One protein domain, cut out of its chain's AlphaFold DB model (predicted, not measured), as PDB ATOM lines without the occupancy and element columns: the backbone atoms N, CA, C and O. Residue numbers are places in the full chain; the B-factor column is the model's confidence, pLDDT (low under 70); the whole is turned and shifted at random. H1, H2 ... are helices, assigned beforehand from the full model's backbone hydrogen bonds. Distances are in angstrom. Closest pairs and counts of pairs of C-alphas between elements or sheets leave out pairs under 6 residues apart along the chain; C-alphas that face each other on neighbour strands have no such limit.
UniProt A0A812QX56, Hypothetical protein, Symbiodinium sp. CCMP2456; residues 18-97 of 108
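This is residues 18 to 97 of the 108 residues of the protein "Hypothetical protein" of Symbiodinium sp. CCMP2456 (UniProt A0A812QX56). H4 and H5 run end to end nearly in one line, and residues 74 to 97, of which 74 to 95 belong to H5, stick out as a long free arm. At the other end of H4, H3 turns off to make an L, while short H2 comes near H4, with short H1 before it. The printed part has 80 residues with five named helices, H1 to H5 in order, and no named strand: all helix, extended, radius of gyration of the C-alphas 19.8 A, spans 66 by 27 by 20 A.

H5, residues 70 to 95, and H4, residues 53 to 65, touch only at the corner, closest C-alphas Ile 64 and Leu 70, 4.9 A, at a shallow tilt of 11 degrees, the same way. H2, residues 24 to 28, is close to H4 but not clearly touching: the closest C-alphas, Arg 28 and Gln 61, are 7.1 A apart. H3, residues 40 to 49, is only just apart from H4, at 8.1 A. H1, residues 18 to 22, and H2 meet only through their link. In the five helices every O i to N i+4 pair is within hydrogen-bond range.

H5 is 37.5 A long, H4 18.0 A and H3 14.5 A; H1 begins at C-alpha 18 (134.306, -25.565, 81.060) and H5 ends at C-alpha 95 (127.036, -57.685, 83.998).

The C-alphas of Asn 48 and Asp 97, the two farthest apart, are 65.8 A apart. The printed part has no cut; the link from H2 to H3 is long. pLDDT is under 70 at residues 18 to 19, 76 to 78, 81, 93 and 95 to 97.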
ATOM      1  N   LYS A  18     133.684 -26.533  80.162       68.06
ATOM      2  CA  LYS A  18     134.306 -25.565  81.060       68.06
ATOM      3  C   LYS A  18     134.712 -24.306  80.300       68.06
ATOM      4  O   LYS A  18     134.383 -23.219  80.744       68.06
ATOM      5  N   VAL A  19     135.320 -24.455  79.124       68.81
ATOM      6  CA  VAL A  19     135.737 -23.316  78.292       68.81
ATOM      7  C   VAL A  19     134.529 -22.498  77.832       68.81
ATOM      8  O   VAL A  19     134.592 -21.275  77.854       68.81
ATOM      9  N   LEU A  20     133.410 -23.146  77.491       70.75
ATOM     10  CA  LEU A  20     132.170 -22.437  77.146       70.75
ATOM     11  C   LEU A  20     131.607 -21.625  78.314       70.75
ATOM     12  O   LEU A  20     131.237 -20.475  78.115       70.75
ATOM     13  N   LYS A  21     131.564 -22.203  79.522       72.69
ATOM     14  CA  LYS A  21     131.132 -21.475  80.725       72.69
ATOM     15  C   LYS A  21     132.073 -20.323  81.063       72.69
ATOM     16  O   LYS A  21     131.612 -19.217  81.316       72.69
ATOM     17  N   ASP A  22     133.377 -20.581  81.036       77.38
ATOM     18  CA  ASP A  22     134.404 -19.600  81.394       77.38
ATOM     19  C   ASP A  22     134.431 -18.413  80.404       77.38
ATOM     20  O   ASP A  22     134.868 -17.327  80.768       77.38
ATOM     21  N   ASN A  23     133.927 -18.592  79.174       81.00
ATOM     22  CA  ASN A  23     133.846 -17.547  78.143       81.00
ATOM     23  C   ASN A  23     132.408 -17.085  77.848       81.00
ATOM     24  O   ASN A  23     132.193 -16.335  76.896       81.00
ATOM     25  N   GLU A  24     131.411 -17.507  78.634       82.56
ATOM     26  CA  GLU A  24     130.003 -17.180  78.372       82.56
ATOM     27  C   GLU A  24     129.773 -15.663  78.361       82.56
ATOM     28  O   GLU A  24     129.085 -15.144  77.485       82.56
ATOM     29  N   GLU A  25     130.397 -14.943  79.294       85.44
ATOM     30  CA  GLU A  25     130.328 -13.482  79.358       85.44
ATOM     31  C   GLU A  25     130.894 -12.833  78.088       85.44
ATOM     32  O   GLU A  25     130.237 -11.987  77.483       85.44
ATOM     33  N   SER A  26     132.052 -13.305  77.616       84.00
ATOM     34  CA  SER A  26     132.663 -12.827  76.370       84.00
ATOM     35  C   SER A  26     131.761 -13.087  75.156       84.00
ATOM     36  O   SER A  26     131.577 -12.203  74.315       84.00
ATOM     37  N   LEU A  27     131.107 -14.254  75.102       85.88
ATOM     38  CA  LEU A  27     130.137 -14.593  74.056       85.88
ATOM     39  C   LEU A  27     128.892 -13.693  74.099       85.88
ATOM     40  O   LEU A  27     128.375 -13.312  73.048       85.88
ATOM     41  N   ARG A  28     128.426 -13.298  75.292       89.69
ATOM     42  CA  ARG A  28     127.300 -12.357  75.457       89.69
ATOM     43  C   ARG A  28     127.647 -10.939  75.014       89.69
ATOM     44  O   ARG A  28     126.760 -10.196  74.598       89.69
ATOM     45  N   THR A  29     128.921 -10.566  75.083       90.88
ATOM     46  CA  THR A  29     129.409  -9.264  74.613       90.88
ATOM     47  C   THR A  29     129.860  -9.264  73.154       90.88
ATOM     48  O   THR A  29     130.228  -8.207  72.648       90.88
ATOM     49  N   LEU A  30     129.825 -10.415  72.470       88.19
ATOM     50  CA  LEU A  30     130.318 -10.562  71.104       88.19
ATOM     51  C   LEU A  30     129.567  -9.647  70.128       88.19
ATOM     52  O   LEU A  30     128.337  -9.705  70.009       88.19
ATOM     53  N   LYS A  31     130.341  -8.849  69.393       86.75
ATOM     54  CA  LYS A  31     129.887  -7.945  68.340       86.75
ATOM     55  C   LYS A  31     130.715  -8.165  67.084       86.75
ATOM     56  O   LYS A  31     131.916  -8.400  67.164       86.75
ATOM     57  N   VAL A  32     130.072  -8.086  65.925       87.25
ATOM     58  CA  VAL A  32     130.745  -8.276  64.636       87.25
ATOM     59  C   VAL A  32     131.765  -7.177  64.353       87.25
ATOM     60  O   VAL A  32     132.755  -7.431  63.690       87.25
ATOM     61  N   GLU A  33     131.560  -5.975  64.888       89.56
ATOM     62  CA  GLU A  33     132.471  -4.836  64.760       89.56
ATOM     63  C   GLU A  33     133.836  -5.088  65.405       89.56
ATOM     64  O   GLU A  33     134.825  -4.519  64.958       89.56
ATOM     65  N   ASP A  34     133.888  -5.971  66.403       86.94
ATOM     66  CA  ASP A  34     135.109  -6.332  67.122       86.94
ATOM     67  C   ASP A  34     135.786  -7.576  66.501       86.94
ATOM     68  O   ASP A  34     136.621  -8.227  67.134       86.94
ATOM     69  N   MET A  35     135.406  -7.957  65.271       83.50
ATOM     70  CA  MET A  35     135.961  -9.130  64.595       83.50
ATOM     71  C   MET A  35     137.434  -8.946  64.221       83.50
ATOM     72  O   MET A  35     137.861  -7.883  63.776       83.50
ATOM     73  N   ALA A  36     138.196 -10.033  64.319       81.06
ATOM     74  CA  ALA A  36     139.578 -10.099  63.870       81.06
ATOM     75  C   ALA A  36     139.726 -11.164  62.779       81.06
ATOM     76  O   ALA A  36     139.160 -12.254  62.879       81.06
ATOM     77  N   ALA A  37     140.516 -10.856  61.755       75.12
ATOM     78  CA  ALA A  37     140.930 -11.800  60.725       75.12
ATOM     79  C   ALA A  37     142.427 -11.635  60.451       75.12
ATOM     80  O   ALA A  37     143.011 -10.590  60.734       75.12
ATOM     81  N   SER A  38     143.051 -12.668  59.886       83.00
ATOM     82  CA  SER A  38     144.479 -12.643  59.543       83.00
ATOM     83  C   SER A  38     144.828 -11.576  58.499       83.00
ATOM     84  O   SER A  38     145.980 -11.158  58.424       83.00
ATOM     85  N   ASN A  39     143.846 -11.145  57.703       84.38
ATOM     86  CA  ASN A  39     143.951 -10.044  56.759       84.38
ATOM     87  C   ASN A  39     142.956  -8.937  57.142       84.38
ATOM     88  O   ASN A  39     141.761  -9.198  57.289       84.38
ATOM     89  N   ALA A  40     143.445  -7.704  57.283       87.94
ATOM     90  CA  ALA A  40     142.616  -6.549  57.620       87.94
ATOM     91  C   ALA A  40     141.610  -6.206  56.506       87.94
ATOM     92  O   ALA A  40     140.480  -5.832  56.808       87.94
ATOM     93  N   ASP A  41     141.969  -6.433  55.237       87.88
ATOM     94  CA  ASP A  41     141.069  -6.172  54.105       87.88
ATOM     95  C   ASP A  41     139.813  -7.057  54.161       87.88
ATOM     96  O   ASP A  41     138.727  -6.634  53.762       87.88
ATOM     97  N   ASP A  42     139.933  -8.273  54.708       79.00
ATOM     98  CA  ASP A  42     138.798  -9.182  54.880       79.00
ATOM     99  C   ASP A  42     137.835  -8.672  55.963       79.00
ATOM    100  O   ASP A  42     136.618  -8.818  55.823       79.00
ATOM    101  N   VAL A  43     138.356  -8.036  57.022       78.75
ATOM    102  CA  VAL A  43     137.536  -7.388  58.061       78.75
ATOM    103  C   VAL A  43     136.721  -6.261  57.441       78.75
ATOM    104  O   VAL A  43     135.493  -6.256  57.552       78.75
ATOM    105  N   ASP A  44     137.377  -5.355  56.719       87.81
ATOM    106  CA  ASP A  44     136.710  -4.221  56.079       87.81
ATOM    107  C   ASP A  44     135.692  -4.684  55.034       87.81
ATOM    108  O   ASP A  44     134.564  -4.185  54.986       87.81
ATOM    109  N   PHE A  45     136.040  -5.685  54.225       81.25
ATOM    110  CA  PHE A  45     135.130  -6.269  53.244       81.25
ATOM    111  C   PHE A  45     133.859  -6.828  53.897       81.25
ATOM    112  O   PHE A  45     132.743  -6.547  53.446       81.25
ATOM    113  N   ILE A  46     134.007  -7.600  54.976       76.00
ATOM    114  CA  ILE A  46     132.880  -8.214  55.685       76.00
ATOM    115  C   ILE A  46     132.036  -7.140  56.382       76.00
ATOM    116  O   ILE A  46     130.811  -7.126  56.222       76.00
ATOM    117  N   LEU A  47     132.663  -6.203  57.099       80.94
ATOM    118  CA  LEU A  47     131.966  -5.142  57.829       80.94
ATOM    119  C   LEU A  47     131.209  -4.183  56.908       80.94
ATOM    120  O   LEU A  47     130.126  -3.715  57.277       80.94
ATOM    121  N   ASN A  48     131.733  -3.910  55.712       90.06
ATOM    122  CA  ASN A  48     131.065  -3.073  54.714       90.06
ATOM    123  C   ASN A  48     129.862  -3.768  54.068       90.06
ATOM    124  O   ASN A  48     128.913  -3.107  53.649       90.06
ATOM    125  N   ARG A  49     129.853  -5.104  54.027       85.81
ATOM    126  CA  ARG A  49     128.739  -5.885  53.470       85.81
ATOM    127  C   ARG A  49     127.571  -6.048  54.445       85.81
ATOM    128  O   ARG A  49     126.468  -6.412  54.034       85.81
ATOM    129  N   ILE A  50     127.793  -5.759  55.725       83.69
ATOM    130  CA  ILE A  50     126.763  -5.755  56.766       83.69
ATOM    131  C   ILE A  50     126.161  -4.350  56.867       83.69
ATOM    132  O   ILE A  50     126.740  -3.439  57.468       83.69
ATOM    133  N   SER A  51     124.964  -4.203  56.301       84.69
ATOM    134  CA  SER A  51     124.223  -2.939  56.236       84.69
ATOM    135  C   SER A  51     123.770  -2.425  57.608       84.69
ATOM    136  O   SER A  51     123.984  -1.256  57.916       84.69
ATOM    137  N   ASP A  52     123.194  -3.285  58.456       91.56
ATOM    138  CA  ASP A  52     122.853  -2.957  59.848       91.56
ATOM    139  C   ASP A  52     123.519  -3.940  60.816       91.56
ATOM    140  O   ASP A  52     123.084  -5.081  61.010       91.56
ATOM    141  N   LYS A  53     124.587  -3.459  61.454       89.44
ATOM    142  CA  LYS A  53     125.392  -4.218  62.413       89.44
ATOM    143  C   LYS A  53     124.623  -4.533  63.698       89.44
ATOM    144  O   LYS A  53     124.809  -5.599  64.274       89.44
ATOM    145  N   ARG A  54     123.665  -3.690  64.106       92.81
ATOM    146  CA  ARG A  54     122.827  -3.946  65.292       92.81
ATOM    147  C   ARG A  54     121.891  -5.122  65.047       92.81
ATOM    148  O   ARG A  54     121.770  -6.000  65.898       92.81
ATOM    149  N   VAL A  55     121.252  -5.159  63.876       87.81
ATOM    150  CA  VAL A  55     120.390  -6.285  63.479       87.81
ATOM    151  C   VAL A  55     121.214  -7.561  63.332       87.81
ATOM    152  O   VAL A  55     120.780  -8.619  63.787       87.81
ATOM    153  N   PHE A  56     122.407  -7.465  62.742       87.00
ATOM    154  CA  PHE A  56     123.323  -8.595  62.629       87.00
ATOM    155  C   PHE A  56     123.717  -9.148  64.003       87.00
ATOM    156  O   PHE A  56     123.533 -10.336  64.245       87.00
ATOM    157  N   ASN A  57     124.165  -8.295  64.927       85.81
ATOM    158  CA  ASN A  57     124.552  -8.702  66.278       85.81
ATOM    159  C   ASN A  57     123.389  -9.307  67.059       85.81
ATOM    160  O   ASN A  57     123.570 -10.304  67.751       85.81
ATOM    161  N   LYS A  58     122.172  -8.771  66.906       89.62
ATOM    162  CA  LYS A  58     120.982  -9.384  67.502       89.62
ATOM    163  C   LYS A  58     120.778 -10.813  66.991       89.62
ATOM    164  O   LYS A  58     120.560 -11.713  67.793       89.62
ATOM    165  N   ARG A  59     120.886 -11.026  65.676       84.19
ATOM    166  CA  ARG A  59     120.770 -12.361  65.067       84.19
ATOM    167  C   ARG A  59     121.919 -13.286  65.466       84.19
ATOM    168  O   ARG A  59     121.691 -14.470  65.664       84.19
ATOM    169  N   LEU A  60     123.133 -12.757  65.616       85.31
ATOM    170  CA  LEU A  60     124.294 -13.505  66.101       85.31
ATOM    171  C   LEU A  60     124.065 -14.007  67.532       85.31
ATOM    172  O   LEU A  60     124.277 -15.183  67.812       85.31
ATOM    173  N   GLN A  61     123.568 -13.143  68.418       91.88
ATOM    174  CA  GLN A  61     123.231 -13.516  69.793       91.88
ATOM    175  C   GLN A  61     122.099 -14.556  69.837       91.88
ATOM    176  O   GLN A  61     122.197 -15.523  70.585       91.88
ATOM    177  N   GLN A  62     121.080 -14.418  68.982       87.44
ATOM    178  CA  GLN A  62     120.025 -15.425  68.817       87.44
ATOM    179  C   GLN A  62     120.590 -16.776  68.362       87.44
ATOM    180  O   GLN A  62     120.335 -17.797  68.989       87.44
ATOM    181  N   LEU A  63     121.443 -16.791  67.334       82.69
ATOM    182  CA  LEU A  63     122.082 -18.014  66.845       82.69
ATOM    183  C   LEU A  63     122.870 -18.742  67.948       82.69
ATOM    184  O   LEU A  63     122.874 -19.969  67.993       82.69
ATOM    185  N   ILE A  64     123.533 -18.006  68.841       82.62
ATOM    186  CA  ILE A  64     124.351 -18.593  69.909       82.62
ATOM    187  C   ILE A  64     123.483 -19.077  71.082       82.62
ATOM    188  O   ILE A  64     123.684 -20.200  71.558       82.62
ATOM    189  N   PHE A  65     122.533 -18.252  71.538       86.00
ATOM    190  CA  PHE A  65     121.867 -18.402  72.840       86.00
ATOM    191  C   PHE A  65     120.372 -18.745  72.799       86.00
ATOM    192  O   PHE A  65     119.830 -19.058  73.859       86.00
ATOM    193  N   ASP A  66     119.694 -18.690  71.646       85.56
ATOM    194  CA  ASP A  66     118.265 -19.021  71.584       85.56
ATOM    195  C   ASP A  66     117.996 -20.479  71.980       85.56
ATOM    196  O   ASP A  66     118.885 -21.331  72.071       85.56
ATOM    197  N   ASP A  67     116.714 -20.797  72.160       75.62
ATOM    198  CA  ASP A  67     116.251 -22.119  72.566       75.62
ATOM    199  C   ASP A  67     116.620 -23.261  71.604       75.62
ATOM    200  O   ASP A  67     116.589 -24.427  72.008       75.62
ATOM    201  N   HIS A  68     116.981 -22.919  70.368       75.56
ATOM    202  CA  HIS A  68     117.528 -23.815  69.347       75.56
ATOM    203  C   HIS A  68     118.920 -23.369  68.869       75.56
ATOM    204  O   HIS A  68     119.393 -23.807  67.820       75.56
ATOM    205  N   GLY A  69     119.562 -22.477  69.622       73.94
ATOM    206  CA  GLY A  69     120.878 -21.935  69.337       73.94
ATOM    207  C   GLY A  69     122.000 -22.939  69.586       73.94
ATOM    208  O   GLY A  69     121.821 -24.021  70.159       73.94
ATOM    209  N   LEU A  70     123.196 -22.562  69.146       77.00
ATOM    210  CA  LEU A  70     124.379 -23.421  69.116       77.00
ATOM    211  C   LEU A  70     124.734 -23.990  70.497       77.00
ATOM    212  O   LEU A  70     125.044 -25.177  70.599       77.00
ATOM    213  N   LEU A  71     124.639 -23.188  71.565       79.44
ATOM    214  CA  LEU A  71     124.992 -23.645  72.914       79.44
ATOM    215  C   LEU A  71     124.000 -24.665  73.480       79.44
ATOM    216  O   LEU A  71     124.410 -25.609  74.158       79.44
ATOM    217  N   LYS A  72     122.704 -24.517  73.190       77.81
ATOM    218  CA  LYS A  72     121.675 -25.434  73.696       77.81
ATOM    219  C   LYS A  72     121.675 -26.759  72.940       77.81
ATOM    220  O   LYS A  72     121.634 -27.811  73.578       77.81
ATOM    221  N   ASN A  73     121.829 -26.724  71.616       70.62
ATOM    222  CA  ASN A  73     121.999 -27.937  70.810       70.62
ATOM    223  C   ASN A  73     123.266 -28.702  71.224       70.62
ATOM    224  O   ASN A  73     123.244 -29.925  71.342       70.62
ATOM    225  N   TRP A  74     124.360 -27.988  71.512       71.19
ATOM    226  CA  TRP A  74     125.580 -28.597  72.039       71.19
ATOM    227  C   TRP A  74     125.360 -29.237  73.416       71.19
ATOM    228  O   TRP A  74     125.749 -30.383  73.617       71.19
ATOM    229  N   HIS A  75     124.690 -28.549  74.347       70.81
ATOM    230  CA  HIS A  75     124.407 -29.091  75.684       70.81
ATOM    231  C   HIS A  75     123.582 -30.386  75.624       70.81
ATOM    232  O   HIS A  75     123.861 -31.339  76.355       70.81
ATOM    233  N   GLN A  76     122.614 -30.451  74.708       69.62
ATOM    234  CA  GLN A  76     121.826 -31.656  74.454       69.62
ATOM    235  C   GLN A  76     122.685 -32.800  73.897       69.62
ATOM    236  O   GLN A  76     122.579 -33.926  74.382       69.62
ATOM    237  N   LEU A  77     123.560 -32.520  72.925       64.31
ATOM    238  CA  LEU A  77     124.485 -33.511  72.364       64.31
ATOM    239  C   LEU A  77     125.484 -34.033  73.410       64.31
ATOM    240  O   LEU A  77     125.681 -35.243  73.499       64.31
ATOM    241  N   ASP A  78     126.065 -33.151  74.228       69.75
ATOM    242  CA  ASP A  78     126.973 -33.509  75.329       69.75
ATOM    243  C   ASP A  78     126.266 -34.391  76.373       69.75
ATOM    244  O   ASP A  78     126.778 -35.434  76.773       69.75
ATOM    245  N   THR A  79     125.035 -34.029  76.750       71.44
ATOM    246  CA  THR A  79     124.229 -34.807  77.706       71.44
ATOM    247  C   THR A  79     123.898 -36.200  77.167       71.44
ATOM    248  O   THR A  79     123.997 -37.177  77.907       71.44
ATOM    249  N   LEU A  80     123.539 -36.320  75.885       71.00
ATOM    250  CA  LEU A  80     123.289 -37.618  75.250       71.00
ATOM    251  C   LEU A  80     124.550 -38.490  75.224       71.00
ATOM    252  O   LEU A  80     124.465 -39.685  75.506       71.00
ATOM    253  N   HIS A  81     125.713 -37.899  74.940       65.00
ATOM    254  CA  HIS A  81     126.989 -38.614  74.967       65.00
ATOM    255  C   HIS A  81     127.324 -39.114  76.380       65.00
ATOM    256  O   HIS A  81     127.618 -40.294  76.560       65.00
ATOM    257  N   GLN A  82     127.185 -38.256  77.398       72.12
ATOM    258  CA  GLN A  82     127.407 -38.627  78.800       72.12
ATOM    259  C   GLN A  82     126.431 -39.709  79.270       72.12
ATOM    260  O   GLN A  82     126.837 -40.659  79.935       72.12
ATOM    261  N   MET A  83     125.150 -39.618  78.901       72.44
ATOM    262  CA  MET A  83     124.166 -40.660  79.211       72.44
ATOM    263  C   MET A  83     124.515 -41.997  78.554       72.44
ATOM    264  O   MET A  83     124.321 -43.042  79.173       72.44
ATOM    265  N   HIS A  84     125.049 -41.982  77.331       71.44
ATOM    266  CA  HIS A  84     125.515 -43.194  76.665       71.44
ATOM    267  C   HIS A  84     126.694 -43.837  77.412       71.44
ATOM    268  O   HIS A  84     126.672 -45.043  77.665       71.44
ATOM    269  N   GLU A  85     127.686 -43.048  77.829       70.81
ATOM    270  CA  GLU A  85     128.825 -43.552  78.607       70.81
ATOM    271  C   GLU A  85     128.406 -44.082  79.982       70.81
ATOM    272  O   GLU A  85     128.797 -45.188  80.360       70.81
ATOM    273  N   ILE A  86     127.547 -43.351  80.702       70.75
ATOM    274  CA  ILE A  86     126.985 -43.798  81.984       70.75
ATOM    275  C   ILE A  86     126.192 -45.096  81.795       70.75
ATOM    276  O   ILE A  86     126.338 -46.024  82.586       70.75
ATOM    277  N   GLY A  87     125.386 -45.197  80.736       74.38
ATOM    278  CA  GLY A  87     124.646 -46.413  80.409       74.38
ATOM    279  C   GLY A  87     125.565 -47.606  80.139       74.38
ATOM    280  O   GLY A  87     125.313 -48.699  80.646       74.38
ATOM    281  N   ASN A  88     126.660 -47.400  79.406       71.19
ATOM    282  CA  ASN A  88     127.663 -48.439  79.174       71.19
ATOM    283  C   ASN A  88     128.350 -48.867  80.478       71.19
ATOM    284  O   ASN A  88     128.481 -50.065  80.722       71.19
ATOM    285  N   LEU A  89     128.727 -47.921  81.344       70.12
ATOM    286  CA  LEU A  89     129.294 -48.223  82.663       70.12
ATOM    287  C   LEU A  89     128.318 -49.027  83.527       70.12
ATOM    288  O   LEU A  89     128.695 -50.061  84.072       70.12
ATOM    289  N   LEU A  90     127.056 -48.600  83.609       71.56
ATOM    290  CA  LEU A  90     126.015 -49.316  84.349       71.56
ATOM    291  C   LEU A  90     125.811 -50.730  83.807       71.56
ATOM    292  O   LEU A  90     125.692 -51.666  84.589       71.56
ATOM    293  N   LYS A  91     125.829 -50.907  82.483       74.38
ATOM    294  CA  LYS A  91     125.716 -52.221  81.845       74.38
ATOM    295  C   LYS A  91     126.858 -53.154  82.252       74.38
ATOM    296  O   LYS A  91     126.600 -54.319  82.532       74.38
ATOM    297  N   TRP A  92     128.093 -52.653  82.321       71.81
ATOM    298  CA  TRP A  92     129.240 -53.433  82.797       71.81
ATOM    299  C   TRP A  92     129.175 -53.724  84.299       71.81
ATOM    300  O   TRP A  92     129.458 -54.846  84.698       71.81
ATOM    301  N   ILE A  93     128.734 -52.766  85.120       67.50
ATOM    302  CA  ILE A  93     128.514 -52.968  86.564       67.50
ATOM    303  C   ILE A  93     127.440 -54.036  86.810       67.50
ATOM    304  O   ILE A  93     127.606 -54.891  87.674       67.50
ATOM    305  N   MET A  94     126.353 -54.005  86.039       70.25
ATOM    306  CA  MET A  94     125.278 -54.995  86.123       70.25
ATOM    307  C   MET A  94     125.726 -56.368  85.613       70.25
ATOM    308  O   MET A  94     125.390 -57.372  86.224       70.25
ATOM    309  N   ALA A  95     126.501 -56.429  84.527       68.69
ATOM    310  CA  ALA A  95     127.036 -57.685  83.998       68.69
ATOM    311  C   ALA A  95     128.088 -58.334  84.917       68.69
ATOM    312  O   ALA A  95     128.311 -59.538  84.835       68.69
ATOM    313  N   ASP A  96     128.727 -57.544  85.779       67.81
ATOM    314  CA  ASP A  96     129.657 -58.004  86.811       67.81
ATOM    315  C   ASP A  96     128.936 -58.551  88.064       67.81
ATOM    316  O   ASP A  96     129.595 -59.045  88.975       67.81
ATOM    317  N   ASP A  97     127.596 -58.463  88.133       63.53
ATOM    318  CA  ASP A  97     126.744 -58.926  89.250       63.53
ATOM    319  C   ASP A  97     127.171 -58.381  90.638       63.53
ATOM    320  O   ASP A  97     126.818 -58.919  91.688       63.53
TER     321      ASP A  97